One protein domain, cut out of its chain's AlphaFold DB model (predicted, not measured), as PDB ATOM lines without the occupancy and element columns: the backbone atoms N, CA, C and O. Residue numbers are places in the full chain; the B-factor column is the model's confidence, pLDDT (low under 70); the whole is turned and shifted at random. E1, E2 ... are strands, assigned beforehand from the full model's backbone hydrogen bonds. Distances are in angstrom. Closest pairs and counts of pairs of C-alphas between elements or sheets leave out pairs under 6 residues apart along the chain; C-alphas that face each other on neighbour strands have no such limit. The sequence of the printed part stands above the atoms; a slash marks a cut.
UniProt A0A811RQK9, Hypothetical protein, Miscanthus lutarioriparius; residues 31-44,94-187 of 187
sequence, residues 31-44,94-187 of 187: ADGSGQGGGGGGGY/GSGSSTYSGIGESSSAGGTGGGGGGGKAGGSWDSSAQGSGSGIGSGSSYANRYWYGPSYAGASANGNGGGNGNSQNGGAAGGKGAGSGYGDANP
ATOM      1  N   ALA A  31     220.228 199.991 277.148       93.69
ATOM      2  CA  ALA A  31     218.894 200.278 276.680       93.69
ATOM      3  C   ALA A  31     218.961 201.256 275.516       93.69
ATOM      4  O   ALA A  31     219.702 202.233 275.550       93.69
ATOM      5  N   ASP A  32     218.136 201.009 274.510       95.56
ATOM      6  CA  ASP A  32     217.932 201.891 273.377       95.56
ATOM      7  C   ASP A  32     216.436 201.999 273.113       95.56
ATOM      8  O   ASP A  32     215.691 201.014 273.178       95.56
ATOM      9  N   GLY A  33     215.989 203.200 272.776       96.31
ATOM     10  CA  GLY A  33     214.603 203.444 272.425       96.31
ATOM     11  C   GLY A  33     214.491 204.577 271.425       96.31
ATOM     12  O   GLY A  33     215.097 205.633 271.581       96.31
ATOM     13  N   SER A  34     213.709 204.362 270.374       97.19
ATOM     14  CA  SER A  34     213.450 205.354 269.338       97.19
ATOM     15  C   SER A  34     211.991 205.349 268.917       97.19
ATOM     16  O   SER A  34     211.330 204.311 268.864       97.19
ATOM     17  N   GLY A  35     211.487 206.529 268.600       97.00
ATOM     18  CA  GLY A  35     210.135 206.744 268.130       97.00
ATOM     19  C   GLY A  35     210.144 207.784 267.029       97.00
ATOM     20  O   GLY A  35     210.753 208.843 267.165       97.00
ATOM     21  N   GLN A  36     209.452 207.489 265.939       97.25
ATOM     22  CA  GLN A  36     209.242 208.413 264.839       97.25
ATOM     23  C   GLN A  36     207.772 208.429 264.461       97.25
ATOM     24  O   GLN A  36     207.097 207.400 264.453       97.25
ATOM     25  N   GLY A  37     207.288 209.597 264.071       96.62
ATOM     26  CA  GLY A  37     205.975 209.708 263.477       96.62
ATOM     27  C   GLY A  37     205.833 210.962 262.655       96.62
ATOM     28  O   GLY A  37     206.571 211.936 262.810       96.62
ATOM     29  N   GLY A  38     204.882 210.915 261.744       97.44
ATOM     30  CA  GLY A  38     204.575 212.026 260.882       97.44
ATOM     31  C   GLY A  38     203.244 211.840 260.195       97.44
ATOM     32  O   GLY A  38     202.636 210.769 260.194       97.44
ATOM     33  N   GLY A  39     202.792 212.916 259.587       97.06
ATOM     34  CA  GLY A  39     201.564 212.900 258.835       97.06
ATOM     35  C   GLY A  39     201.432 214.138 257.991       97.06
ATOM     36  O   GLY A  39     202.109 215.149 258.194       97.06
ATOM     37  N   GLY A  40     200.561 214.031 257.010       97.56
ATOM     38  CA  GLY A  40     200.270 215.111 256.104       97.56
ATOM     39  C   GLY A  40     198.920 214.918 255.461       97.56
ATOM     40  O   GLY A  40     198.310 213.851 255.515       97.56
ATOM     41  N   GLY A  41     198.456 215.977 254.835       96.88
ATOM     42  CA  GLY A  41     197.212 215.946 254.108       96.88
ATOM     43  C   GLY A  41     196.974 217.253 253.400       96.88
ATOM     44  O   GLY A  41     197.658 218.256 253.631       96.88
ATOM     45  N   GLY A  42     196.001 217.214 252.512       96.50
ATOM     46  CA  GLY A  42     195.651 218.354 251.705       96.50
ATOM     47  C   GLY A  42     194.392 218.119 250.903       96.50
ATOM     48  O   GLY A  42     193.744 217.070 250.986       96.50
ATOM     49  N   GLY A  43     194.065 219.115 250.099       96.00
ATOM     50  CA  GLY A  43     192.958 219.032 249.171       96.00
ATOM     51  C   GLY A  43     193.052 220.051 248.053       96.00
ATOM     52  O   GLY A  43     193.895 220.950 248.077       96.00
ATOM     53  N   TYR A  44     192.166 219.867 247.081       95.62
ATOM     54  CA  TYR A  44     191.978 220.710 245.909       95.62
ATOM     55  C   TYR A  44     190.537 221.210 245.852       95.62
ATOM     56  O   TYR A  44     189.609 220.492 246.243       95.62
ATOM     57  N   GLY A  94     207.930 202.767 266.272       96.50
ATOM     58  CA  GLY A  94     208.821 202.738 267.422       96.50
ATOM     59  C   GLY A  94     209.749 201.536 267.371       96.50
ATOM     60  O   GLY A  94     209.439 200.531 266.731       96.50
ATOM     61  N   SER A  95     210.889 201.620 268.043       95.62
ATOM     62  CA  SER A  95     211.807 200.497 268.245       95.62
ATOM     63  C   SER A  95     212.485 200.630 269.599       95.62
ATOM     64  O   SER A  95     212.969 201.706 269.941       95.62
ATOM     65  N   GLY A  96     212.501 199.548 270.365       95.19
ATOM     66  CA  GLY A  96     213.125 199.481 271.677       95.19
ATOM     67  C   GLY A  96     213.941 198.205 271.787       95.19
ATOM     68  O   GLY A  96     213.520 197.156 271.295       95.19
ATOM     69  N   SER A  97     215.101 198.296 272.417       93.38
ATOM     70  CA  SER A  97     215.952 197.149 272.708       93.38
ATOM     71  C   SER A  97     216.641 197.347 274.037       93.38
ATOM     72  O   SER A  97     216.936 198.467 274.445       93.38
ATOM     73  N   SER A  98     216.912 196.250 274.722       92.56
ATOM     74  CA  SER A  98     217.626 196.305 275.979       92.56
ATOM     75  C   SER A  98     218.383 195.004 276.203       92.56
ATOM     76  O   SER A  98     217.995 193.943 275.701       92.56
ATOM     77  N   THR A  99     219.524 195.099 276.875       88.50
ATOM     78  CA  THR A  99     220.371 193.951 277.182       88.50
ATOM     79  C   THR A  99     220.812 194.003 278.632       88.50
ATOM     80  O   THR A  99     221.097 195.065 279.177       88.50
ATOM     81  N   TYR A 100     220.874 192.831 279.254       86.06
ATOM     82  CA  TYR A 100     221.253 192.673 280.648       86.06
ATOM     83  C   TYR A 100     222.160 191.454 280.802       86.06
ATOM     84  O   TYR A 100     221.835 190.360 280.335       86.06
ATOM     85  N   SER A 101     223.300 191.643 281.461       79.88
ATOM     86  CA  SER A 101     224.276 190.600 281.747       79.88
ATOM     87  C   SER A 101     224.948 190.873 283.091       79.88
ATOM     88  O   SER A 101     225.887 191.647 283.162       79.88
ATOM     89  N   GLY A 102     224.493 190.225 284.166       71.06
ATOM     90  CA  GLY A 102     225.100 190.351 285.500       71.06
ATOM     91  C   GLY A 102     224.359 191.305 286.439       71.06
ATOM     92  O   GLY A 102     223.501 192.053 286.031       71.06
ATOM     93  N   ILE A 103     224.643 191.220 287.738       68.00
ATOM     94  CA  ILE A 103     223.822 191.814 288.809       68.00
ATOM     95  C   ILE A 103     224.319 193.200 289.234       68.00
ATOM     96  O   ILE A 103     225.410 193.303 289.799       68.00
ATOM     97  N   GLY A 104     223.479 194.230 289.116       70.94
ATOM     98  CA  GLY A 104     223.675 195.513 289.805       70.94
ATOM     99  C   GLY A 104     223.770 196.762 288.930       70.94
ATOM    100  O   GLY A 104     223.841 197.843 289.511       70.94
ATOM    101  N   GLU A 105     223.730 196.634 287.602       81.81
ATOM    102  CA  GLU A 105     223.602 197.769 286.680       81.81
ATOM    103  C   GLU A 105     222.152 197.934 286.228       81.81
ATOM    104  O   GLU A 105     221.414 196.952 286.100       81.81
ATOM    105  N   SER A 106     221.762 199.172 285.943       87.69
ATOM    106  CA  SER A 106     220.513 199.461 285.249       87.69
ATOM    107  C   SER A 106     220.703 200.521 284.175       87.69
ATOM    108  O   SER A 106     221.414 201.499 284.391       87.69
ATOM    109  N   SER A 107     220.032 200.352 283.046       91.19
ATOM    110  CA  SER A 107     220.008 201.293 281.932       91.19
ATOM    111  C   SER A 107     218.583 201.387 281.414       91.19
ATOM    112  O   SER A 107     217.970 200.356 281.154       91.19
ATOM    113  N   SER A 108     218.057 202.593 281.246       93.44
ATOM    114  CA  SER A 108     216.771 202.836 280.597       93.44
ATOM    115  C   SER A 108     216.934 203.914 279.537       93.44
ATOM    116  O   SER A 108     217.719 204.848 279.696       93.44
ATOM    117  N   ALA A 109     216.261 203.762 278.407       96.25
ATOM    118  CA  ALA A 109     216.329 204.734 277.335       96.25
ATOM    119  C   ALA A 109     215.083 204.678 276.472       96.25
ATOM    120  O   ALA A 109     214.452 203.632 276.302       96.25
ATOM    121  N   GLY A 110     214.731 205.821 275.908       96.38
ATOM    122  CA  GLY A 110     213.488 205.953 275.186       96.38
ATOM    123  C   GLY A 110     213.486 207.090 274.198       96.38
ATOM    124  O   GLY A 110     214.240 208.057 274.304       96.38
ATOM    125  N   GLY A 111     212.576 206.974 273.244       97.25
ATOM    126  CA  GLY A 111     212.372 207.969 272.217       97.25
ATOM    127  C   GLY A 111     210.928 207.995 271.758       97.25
ATOM    128  O   GLY A 111     210.320 206.953 271.509       97.25
ATOM    129  N   THR A 112     210.384 209.199 271.629       97.12
ATOM    130  CA  THR A 112     209.065 209.458 271.061       97.12
ATOM    131  C   THR A 112     209.189 210.470 269.937       97.12
ATOM    132  O   THR A 112     209.914 211.458 270.030       97.12
ATOM    133  N   GLY A 113     208.467 210.229 268.854       96.69
ATOM    134  CA  GLY A 113     208.453 211.118 267.706       96.69
ATOM    135  C   GLY A 113     207.077 211.126 267.086       96.69
ATOM    136  O   GLY A 113     206.433 210.082 266.972       96.69
ATOM    137  N   GLY A 114     206.605 212.303 266.708       97.06
ATOM    138  CA  GLY A 114     205.289 212.451 266.124       97.06
ATOM    139  C   GLY A 114     205.168 213.707 265.294       97.06
ATOM    140  O   GLY A 114     205.897 214.683 265.469       97.06
ATOM    141  N   GLY A 115     204.204 213.690 264.390       96.69
ATOM    142  CA  GLY A 115     203.905 214.847 263.578       96.69
ATOM    143  C   GLY A 115     202.629 214.672 262.790       96.69
ATOM    144  O   GLY A 115     202.092 213.572 262.641       96.69
ATOM    145  N   GLY A 116     202.124 215.793 262.312       97.06
ATOM    146  CA  GLY A 116     200.922 215.837 261.517       97.06
ATOM    147  C   GLY A 116     200.842 217.119 260.723       97.06
ATOM    148  O   GLY A 116     201.449 218.139 261.060       97.06
ATOM    149  N   GLY A 117     200.060 217.056 259.664       96.88
ATOM    150  CA  GLY A 117     199.853 218.176 258.777       96.88
ATOM    151  C   GLY A 117     198.574 218.011 257.992       96.88
ATOM    152  O   GLY A 117     198.007 216.919 257.888       96.88
ATOM    153  N   GLY A 118     198.105 219.131 257.475       96.88
ATOM    154  CA  GLY A 118     196.875 219.179 256.719       96.88
ATOM    155  C   GLY A 118     196.765 220.454 255.913       96.88
ATOM    156  O   GLY A 118     197.494 221.429 256.128       96.88
ATOM    157  N   GLY A 119     195.823 220.432 254.986       96.56
ATOM    158  CA  GLY A 119     195.527 221.557 254.126       96.56
ATOM    159  C   GLY A 119     194.075 221.547 253.688       96.56
ATOM    160  O   GLY A 119     193.483 220.490 253.454       96.56
ATOM    161  N   LYS A 120     193.509 222.748 253.589       96.00
ATOM    162  CA  LYS A 120     192.184 223.016 253.040       96.00
ATOM    163  C   LYS A 120     192.299 223.985 251.870       96.00
ATOM    164  O   LYS A 120     192.801 225.096 252.037       96.00
ATOM    165  N   ALA A 121     191.828 223.562 250.704       93.75
ATOM    166  CA  ALA A 121     191.767 224.407 249.521       93.75
ATOM    167  C   ALA A 121     190.688 225.502 249.645       93.75
ATOM    168  O   ALA A 121     189.768 225.407 250.462       93.75
ATOM    169  N   GLY A 122     190.851 226.576 248.865       90.88
ATOM    170  CA  GLY A 122     190.086 227.825 248.975       90.88
ATOM    171  C   GLY A 122     188.705 227.815 248.311       90.88
ATOM    172  O   GLY A 122     187.959 228.778 248.458       90.88
ATOM    173  N   GLY A 123     188.350 226.749 247.593       87.81
ATOM    174  CA  GLY A 123     187.058 226.576 246.922       87.81
ATOM    175  C   GLY A 123     187.044 226.906 245.428       87.81
ATOM    176  O   GLY A 123     186.116 226.498 244.731       87.81
ATOM    177  N   SER A 124     188.079 227.568 244.909       90.06
ATOM    178  CA  SER A 124     188.254 227.836 243.471       90.06
ATOM    179  C   SER A 124     188.822 226.619 242.739       90.06
ATOM    180  O   SER A 124     189.559 225.832 243.335       90.06
ATOM    181  N   TRP A 125     188.524 226.474 241.443       87.19
ATOM    182  CA  TRP A 125     188.969 225.342 240.607       87.19
ATOM    183  C   TRP A 125     190.491 225.107 240.639       87.19
ATOM    184  O   TRP A 125     190.956 223.975 240.570       87.19
ATOM    185  N   ASP A 126     191.265 226.175 240.790       91.56
ATOM    186  CA  ASP A 126     192.726 226.185 240.838       91.56
ATOM    187  C   ASP A 126     193.288 226.258 242.269       91.56
ATOM    188  O   ASP A 126     194.489 226.451 242.457       91.56
ATOM    189  N   SER A 127     192.451 226.130 243.302       94.38
ATOM    190  CA  SER A 127     192.897 226.222 244.694       94.38
ATOM    191  C   SER A 127     193.382 224.888 245.244       94.38
ATOM    192  O   SER A 127     192.807 223.827 244.988       94.38
ATOM    193  N   SER A 128     194.450 224.947 246.033       95.19
ATOM    194  CA  SER A 128     195.039 223.782 246.683       95.19
ATOM    195  C   SER A 128     195.673 224.170 248.010       95.19
ATOM    196  O   SER A 128     196.073 225.319 248.225       95.19
ATOM    197  N   ALA A 129     195.752 223.215 248.925       96.31
ATOM    198  CA  ALA A 129     196.510 223.387 250.150       96.31
ATOM    199  C   ALA A 129     196.970 222.038 250.679       96.31
ATOM    200  O   ALA A 129     196.194 221.081 250.696       96.31
ATOM    201  N   GLN A 130     198.209 221.975 251.153       96.50
ATOM    202  CA  GLN A 130     198.797 220.768 251.712       96.50
ATOM    203  C   GLN A 130     199.785 221.103 252.823       96.50
ATOM    204  O   GLN A 130     200.625 221.994 252.684       96.50
ATOM    205  N   GLY A 131     199.711 220.353 253.917       97.06
ATOM    206  CA  GLY A 131     200.641 220.463 255.033       97.06
ATOM    207  C   GLY A 131     201.180 219.107 255.455       97.06
ATOM    208  O   GLY A 131     200.521 218.080 255.284       97.06
ATOM    209  N   SER A 132     202.385 219.104 256.017       97.06
ATOM    210  CA  SER A 132     203.037 217.907 256.545       97.06
ATOM    211  C   SER A 132     203.901 218.230 257.755       97.06
ATOM    212  O   SER A 132     204.464 219.317 257.870       97.06
ATOM    213  N   GLY A 133     204.022 217.278 258.670       96.88
ATOM    214  CA  GLY A 133     204.896 217.406 259.827       96.88
ATOM    215  C   GLY A 133     205.382 216.057 260.319       96.88
ATOM    216  O   GLY A 133     204.695 215.045 260.161       96.88
ATOM    217  N   SER A 134     206.577 216.041 260.899       96.56
ATOM    218  CA  SER A 134     207.212 214.832 261.414       96.56
ATOM    219  C   SER A 134     208.125 215.131 262.593       96.56
ATOM    220  O   SER A 134     208.642 216.239 262.751       96.56
ATOM    221  N   GLY A 135     208.326 214.120 263.425       96.94
ATOM    222  CA  GLY A 135     209.237 214.184 264.550       96.94
ATOM    223  C   GLY A 135     209.851 212.829 264.854       96.94
ATOM    224  O   GLY A 135     209.241 211.785 264.609       96.94
ATOM    225  N   ILE A 136     211.078 212.871 265.362       96.88
ATOM    226  CA  ILE A 136     211.888 211.717 265.744       96.88
ATOM    227  C   ILE A 136     212.483 212.002 267.114       96.88
ATOM    228  O   ILE A 136     213.115 213.040 267.311       96.88
ATOM    229  N   GLY A 137     212.317 211.072 268.040       96.31
ATOM    230  CA  GLY A 137     213.013 211.070 269.314       96.31
ATOM    231  C   GLY A 137     213.734 209.754 269.519       96.31
ATOM    232  O   GLY A 137     213.233 208.697 269.137       96.31
ATOM    233  N   SER A 138     214.914 209.817 270.116       95.62
ATOM    234  CA  SER A 138     215.734 208.645 270.397       95.62
ATOM    235  C   SER A 138     216.560 208.853 271.650       95.62
ATOM    236  O   SER A 138     217.075 209.950 271.876       95.62
ATOM    237  N   GLY A 139     216.757 207.789 272.404       95.62
ATOM    238  CA  GLY A 139     217.682 207.756 273.516       95.62
ATOM    239  C   GLY A 139     218.411 206.429 273.585       95.62
ATOM    240  O   GLY A 139     217.903 205.401 273.128       95.62
ATOM    241  N   SER A 140     219.602 206.471 274.164       93.81
ATOM    242  CA  SER A 140     220.400 205.292 274.474       93.81
ATOM    243  C   SER A 140     221.086 205.452 275.818       93.81
ATOM    244  O   SER A 140     221.419 206.565 276.238       93.81
ATOM    245  N   SER A 141     221.310 204.340 276.499       93.44
ATOM    246  CA  SER A 141     222.050 204.304 277.747       93.44
ATOM    247  C   SER A 141     222.741 202.961 277.940       93.44
ATOM    248  O   SER A 141     222.309 201.925 277.432       93.44
ATOM    249  N   TYR A 142     223.866 202.986 278.644       91.06
ATOM    250  CA  TYR A 142     224.600 201.787 279.020       91.06
ATOM    251  C   TYR A 142     225.269 201.969 280.374       91.06
ATOM    252  O   TYR A 142     225.728 203.061 280.717       91.06
ATOM    253  N   ALA A 143     225.398 200.872 281.104       89.19
ATOM    254  CA  ALA A 143     226.120 200.791 282.357       89.19
ATOM    255  C   ALA A 143     226.943 199.499 282.401       89.19
ATOM    256  O   ALA A 143     226.464 198.428 282.034       89.19
ATOM    257  N   ASN A 144     228.200 199.609 282.825       86.56
ATOM    258  CA  ASN A 144     229.159 198.514 282.887       86.56
ATOM    259  C   ASN A 144     229.970 198.577 284.184       86.56
ATOM    260  O   ASN A 144     230.597 199.599 284.475       86.56
ATOM    261  N   ARG A 145     230.035 197.465 284.915       81.31
ATOM    262  CA  ARG A 145     230.852 197.316 286.119       81.31
ATOM    263  C   ARG A 145     231.765 196.098 286.020       81.31
ATOM    264  O   ARG A 145     231.325 194.959 285.852       81.31
ATOM    265  N   TYR A 146     233.058 196.326 286.232       78.44
ATOM    266  CA  TYR A 146     234.037 195.251 286.375       78.44
ATOM    267  C   TYR A 146     234.122 194.778 287.831       78.44
ATOM    268  O   TYR A 146     234.167 195.590 288.750       78.44
ATOM    269  N   TRP A 147     234.190 193.458 288.046       69.81
ATOM    270  CA  TRP A 147     234.266 192.851 289.387       69.81
ATOM    271  C   TRP A 147     235.427 193.392 290.241       69.81
ATOM    272  O   TRP A 147     235.283 193.595 291.441       69.81
ATOM    273  N   TYR A 148     236.564 193.655 289.599       65.62
ATOM    274  CA  TYR A 148     237.694 194.398 290.153       65.62
ATOM    275  C   TYR A 148     238.033 195.526 289.178       65.62
ATOM    276  O   TYR A 148     238.893 195.365 288.312       65.62
ATOM    277  N   GLY A 149     237.313 196.644 289.250       70.56
ATOM    278  CA  GLY A 149     237.604 197.788 288.393       70.56
ATOM    279  C   GLY A 149     236.587 198.927 288.467       70.56
ATOM    280  O   GLY A 149     235.598 198.835 289.192       70.56
ATOM    281  N   PRO A 150     236.851 200.014 287.723       72.94
ATOM    282  CA  PRO A 150     235.961 201.167 287.635       72.94
ATOM    283  C   PRO A 150     234.619 200.800 286.994       72.94
ATOM    284  O   PRO A 150     234.519 199.851 286.212       72.94
ATOM    285  N   SER A 151     233.590 201.570 287.331       83.44
ATOM    286  CA  SER A 151     232.253 201.462 286.751       83.44
ATOM    287  C   SER A 151     232.047 202.588 285.736       83.44
ATOM    288  O   SER A 151     232.489 203.716 285.958       83.44
ATOM    289  N   TYR A 152     231.407 202.277 284.614       85.44
ATOM    290  CA  TYR A 152     231.175 203.201 283.509       85.44
ATOM    291  C   TYR A 152     229.690 203.272 283.208       85.44
ATOM    292  O   TYR A 152     229.045 202.239 283.072       85.44
ATOM    293  N   ALA A 153     229.172 204.482 283.043       90.31
ATOM    294  CA  ALA A 153     227.824 204.716 282.563       90.31
ATOM    295  C   ALA A 153     227.831 205.824 281.515       90.31
ATOM    296  O   ALA A 153     228.633 206.757 281.591       90.31
ATOM    297  N   GLY A 154     226.942 205.706 280.538       90.19
ATOM    298  CA  GLY A 154     226.729 206.715 279.514       90.19
ATOM    299  C   GLY A 154     225.263 206.771 279.130       90.19
ATOM    300  O   GLY A 154     224.580 205.751 279.114       90.19
ATOM    301  N   ALA A 155     224.791 207.972 278.821       93.62
ATOM    302  CA  ALA A 155     223.447 208.204 278.334       93.62
ATOM    303  C   ALA A 155     223.464 209.280 277.250       93.62
ATOM    304  O   ALA A 155     224.234 210.242 277.320       93.62
ATOM    305  N   SER A 156     222.615 209.113 276.244       92.81
ATOM    306  CA  SER A 156     222.424 210.080 275.175       92.81
ATOM    307  C   SER A 156     220.949 210.193 274.818       92.81
ATOM    308  O   SER A 156     220.192 209.227 274.907       92.81
ATOM    309  N   ALA A 157     220.537 211.392 274.425       93.31
ATOM    310  CA  ALA A 157     219.169 211.687 274.048       93.31
ATOM    311  C   ALA A 157     219.149 212.713 272.918       93.31
ATOM    312  O   ALA A 157     219.924 213.671 272.917       93.31
ATOM    313  N   ASN A 158     218.254 212.511 271.959       93.81
ATOM    314  CA  ASN A 158     218.030 213.421 270.847       93.81
ATOM    315  C   ASN A 158     216.531 213.505 270.540       93.81
ATOM    316  O   ASN A 158     215.794 212.522 270.642       93.81
ATOM    317  N   GLY A 159     216.088 214.695 270.164       92.44
ATOM    318  CA  GLY A 159     214.733 214.975 269.738       92.44
ATOM    319  C   GLY A 159     214.752 216.018 268.634       92.44
ATOM    320  O   GLY A 159     215.339 217.086 268.793       92.44
ATOM    321  N   ASN A 160     214.105 215.709 267.517       94.12
ATOM    322  CA  ASN A 160     213.939 216.640 266.415       94.12
ATOM    323  C   ASN A 160     212.499 216.609 265.904       94.12
ATOM    324  O   ASN A 160     211.857 215.558 265.862       94.12
ATOM    325  N   GLY A 161     211.993 217.763 265.491       92.50
ATOM    326  CA  GLY A 161     210.639 217.903 264.987       92.50
ATOM    327  C   GLY A 161     210.498 219.109 264.080       92.50
ATOM    328  O   GLY A 161     211.168 220.125 264.260       92.50
ATOM    329  N   GLY A 162     209.620 218.988 263.091       92.06
ATOM    330  CA  GLY A 162     209.366 220.059 262.144       92.06
ATOM    331  C   GLY A 162     208.065 219.868 261.385       92.06
ATOM    332  O   GLY A 162     207.418 218.818 261.432       92.06
ATOM    333  N   GLY A 163     207.668 220.912 260.674       94.62
ATOM    334  CA  GLY A 163     206.511 220.860 259.804       94.62
ATOM    335  C   GLY A 163     206.463 222.034 258.848       94.62
ATOM    336  O   GLY A 163     207.101 223.063 259.068       94.62
ATOM    337  N   ASN A 164     205.731 221.837 257.761       93.06
ATOM    338  CA  ASN A 164     205.567 222.811 256.702       93.06
ATOM    339  C   ASN A 164     204.118 222.825 256.202       93.06
ATOM    340  O   ASN A 164     203.384 221.839 256.320       93.06
ATOM    341  N   GLY A 165     203.713 223.949 255.623       94.31
ATOM    342  CA  GLY A 165     202.422 224.122 254.972       94.31
ATOM    343  C   GLY A 165     202.578 224.966 253.722       94.31
ATOM    344  O   GLY A 165     203.295 225.960 253.733       94.31
ATOM    345  N   ASN A 166     201.905 224.566 252.649       94.06
ATOM    346  CA  ASN A 166     201.833 225.345 251.425       94.06
ATOM    347  C   ASN A 166     200.388 225.437 250.940       94.06
ATOM    348  O   ASN A 166     199.642 224.455 250.987       94.06
ATOM    349  N   SER A 167     199.996 226.605 250.447       92.12
ATOM    350  CA  SER A 167     198.670 226.809 249.882       92.12
ATOM    351  C   SER A 167     198.673 227.811 248.738       92.12
ATOM    352  O   SER A 167     199.544 228.672 248.630       92.12
ATOM    353  N   GLN A 168     197.685 227.667 247.858       90.81
ATOM    354  CA  GLN A 168     197.490 228.491 246.672       90.81
ATOM    355  C   GLN A 168     196.029 228.924 246.567       90.81
ATOM    356  O   GLN A 168     195.123 228.214 247.013       90.81
ATOM    357  N   ASN A 169     195.815 230.094 245.960       88.81
ATOM    358  CA  ASN A 169     194.499 230.627 245.601       88.81
ATOM    359  C   ASN A 169     193.486 230.572 246.762       88.81
ATOM    360  O   ASN A 169     192.384 230.044 246.635       88.81
ATOM    361  N   GLY A 170     193.901 231.087 247.925       84.62
ATOM    362  CA  GLY A 170     193.054 231.211 249.117       84.62
ATOM    363  C   GLY A 170     192.983 229.973 250.016       84.62
ATOM    364  O   GLY A 170     192.244 229.987 250.998       84.62
ATOM    365  N   GLY A 171     193.735 228.909 249.719       89.81
ATOM    366  CA  GLY A 171     193.857 227.761 250.617       89.81
ATOM    367  C   GLY A 171     194.650 228.068 251.897       89.81
ATOM    368  O   GLY A 171     195.419 229.029 251.958       89.81
ATOM    369  N   ALA A 172     194.526 227.202 252.902       93.31
ATOM    370  CA  ALA A 172     195.302 227.252 254.141       93.31
ATOM    371  C   ALA A 172     195.898 225.880 254.456       93.31
ATOM    372  O   ALA A 172     195.195 224.867 254.412       93.31
ATOM    373  N   ALA A 173     197.183 225.841 254.799       93.44
ATOM    374  CA  ALA A 173     197.867 224.615 255.185       93.44
ATOM    375  C   ALA A 173     198.889 224.847 256.287       93.44
ATOM    376  O   ALA A 173     199.425 225.941 256.448       93.44
ATOM    377  N   GLY A 174     199.192 223.776 257.009       93.56
ATOM    378  CA  GLY A 174     200.194 223.791 258.058       93.56
ATOM    379  C   GLY A 174     200.573 222.387 258.485       93.56
ATOM    380  O   GLY A 174     199.833 221.420 258.283       93.56
ATOM    381  N   GLY A 175     201.733 222.287 259.112       94.94
ATOM    382  CA  GLY A 175     202.214 221.047 259.680       94.94
ATOM    383  C   GLY A 175     203.087 221.306 260.889       94.94
ATOM    384  O   GLY A 175     203.660 222.384 261.044       94.94
ATOM    385  N   LYS A 176     203.157 220.310 261.765       94.25
ATOM    386  CA  LYS A 176     203.948 220.343 262.991       94.25
ATOM    387  C   LYS A 176     204.481 218.961 263.312       94.25
ATOM    388  O   LYS A 176     203.839 217.953 263.017       94.25
ATOM    389  N   GLY A 177     205.614 218.929 263.986       94.44
ATOM    390  CA  GLY A 177     206.189 217.701 264.486       94.44
ATOM    391  C   GLY A 177     207.086 217.971 265.674       94.44
ATOM    392  O   GLY A 177     207.605 219.074 265.834       94.44
ATOM    393  N   ALA A 178     207.208 216.967 266.529       94.31
ATOM    394  CA  ALA A 178     207.973 217.015 267.759       94.31
ATOM    395  C   ALA A 178     208.624 215.656 268.004       94.31
ATOM    396  O   ALA A 178     208.034 214.608 267.730       94.31
ATOM    397  N   GLY A 179     209.837 215.693 268.534       94.06
ATOM    398  CA  GLY A 179     210.576 214.514 268.939       94.06
ATOM    399  C   GLY A 179     211.252 214.755 270.276       94.06
ATOM    400  O   GLY A 179     211.724 215.861 270.536       94.06
ATOM    401  N   SER A 180     211.288 213.731 271.118       94.56
ATOM    402  CA  SER A 180     211.957 213.769 272.417       94.56
ATOM    403  C   SER A 180     212.560 212.413 272.749       94.56
ATOM    404  O   SER A 180     211.954 211.381 272.469       94.56
ATOM    405  N   GLY A 181     213.738 212.416 273.360       94.31
ATOM    406  CA  GLY A 181     214.402 211.212 273.842       94.31
ATOM    407  C   GLY A 181     214.902 211.386 275.267       94.31
ATOM    408  O   GLY A 181     215.018 212.513 275.751       94.31
ATOM    409  N   TYR A 182     215.200 210.272 275.923       95.50
ATOM    410  CA  TYR A 182     215.834 210.236 277.237       95.50
ATOM    411  C   TYR A 182     216.736 209.005 277.353       95.50
ATOM    412  O   TYR A 182     216.530 208.004 276.665       95.50
ATOM    413  N   GLY A 183     217.713 209.072 278.248       93.31
ATOM    414  CA  GLY A 183     218.558 207.944 278.607       93.31
ATOM    415  C   GLY A 183     219.059 208.116 280.032       93.31
ATOM    416  O   GLY A 183     219.507 209.202 280.391       93.31
ATOM    417  N   ASP A 184     219.003 207.044 280.809       92.38
ATOM    418  CA  ASP A 184     219.468 206.966 282.187       92.38
ATOM    419  C   ASP A 184     220.301 205.695 282.359       92.38
ATOM    420  O   ASP A 184     219.927 204.623 281.886       92.38
ATOM    421  N   ALA A 185     221.439 205.802 283.041       89.81
ATOM    422  CA  ALA A 185     222.315 204.673 283.328       89.81
ATOM    423  C   ALA A 185     222.846 204.761 284.759       89.81
ATOM    424  O   ALA A 185     223.326 205.809 285.191       89.81
ATOM    425  N   ASN A 186     222.792 203.641 285.474       87.44
ATOM    426  CA  ASN A 186     223.315 203.485 286.821       87.44
ATOM    427  C   ASN A 186     224.265 202.273 286.855       87.44
ATOM    428  O   ASN A 186     223.802 201.138 286.697       87.44
ATOM    429  N   PRO A 187     225.579 202.508 286.996       77.38
ATOM    430  CA  PRO A 187     226.597 201.476 286.943       77.38
ATOM    431  C   PRO A 187     226.859 200.835 288.288       77.38
ATOM    432  O   PRO A 187     226.351 201.298 289.331       77.38
TER     433      PRO A 187
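AT A GLANCE: This is residues 31 to 44 and 94 to 187 of the 187 residues of the protein "Hypothetical protein" of Miscanthus lutarioriparius (UniProt A0A811RQK9). The model is a long, thin rod of two flat sheets laid face to face, with the six strands running along its length: a wider sheet of E2, E1, E4 and E5, and a narrower one of E3 and E6 that covers E1, E4 and E5 and leaves most of E2 bare. The turns at residues 121 to 127 and 169 to 171 lie at one end of the rod, those at 102 to 105 and 147 to 150 toward the other. The printed part has 108 residues, no named helix and six named strands, E1 to E6 in order along the chain; the sheets run E2 - E1 - E4 - E5 and E3 - E6, both antiparallel, and the class is all strand. It is extended, with a radius of gyration of the C-alphas of 21.2 A and spans of 76 by 16 by 10 A.

IN THESE COORDINATES: E1 is residues 31 to 44, from C-alpha 31 at (218.894, 200.278, 276.680), and is 45.7 A long. E2 is residues 94 to 101, 24.3 A. E3 is residues 106 to 120, 48.9 A. E4, the longest strand by residues, is residues 128 to 146, 62.5 A, beginning with C-alpha 128 at (195.039, 223.782, 246.683). E5 is residues 151 to 168, 59.5 A. E6 is residues 172 to 186, 49.2 A, and ends with C-alpha 186 at (223.315, 203.485, 286.821).

HOW THE PARTS SIT: In the sheet of four, E1 is antiparallel to E2 at 177 degrees, with N 32 and O 97 within hydrogen-bond range at 2.8 A. E1 is antiparallel to E4 at 179 degrees, with N 35 and O 137 at 2.8 A. E4 and E5 form a hairpin at 178 degrees, with N 136 and O 160 at 2.8 A. E2 and E5 are the edge strands. From edge to edge the strands' lines turn by 3 degrees. In the other sheet E3 and E6 are antiparallel at 179 degrees, with N 112 and O 180 at 2.8 A. Between the sheets, the closest C-alphas of E1 and E3 are those of Gly 37 and Gly 114, 3.9 A apart; of E3 and E4, Gly 111 and Ser 138, 3.9 A; of E4 and E6, Gly 137 and Gly 179, 4.2 A; of E5 and E6, Gly 165 and Gly 174, 3.8 A. E2 is apart from E5 and E6.

THE WHOLE: The two C-alphas farthest apart are those of Trp 125 and Tyr 148, 76.1 A. Residues 45 to 93 are not printed, and C-alphas 44 and 94 are 32.7 A apart across this cut. The links E2 to E3, E4 to E5 and E5 to E6 are tight, and E3 to E4 is short. The mean pLDDT of the printed part is 91.5; residues 103, 147 and 148 are under 70.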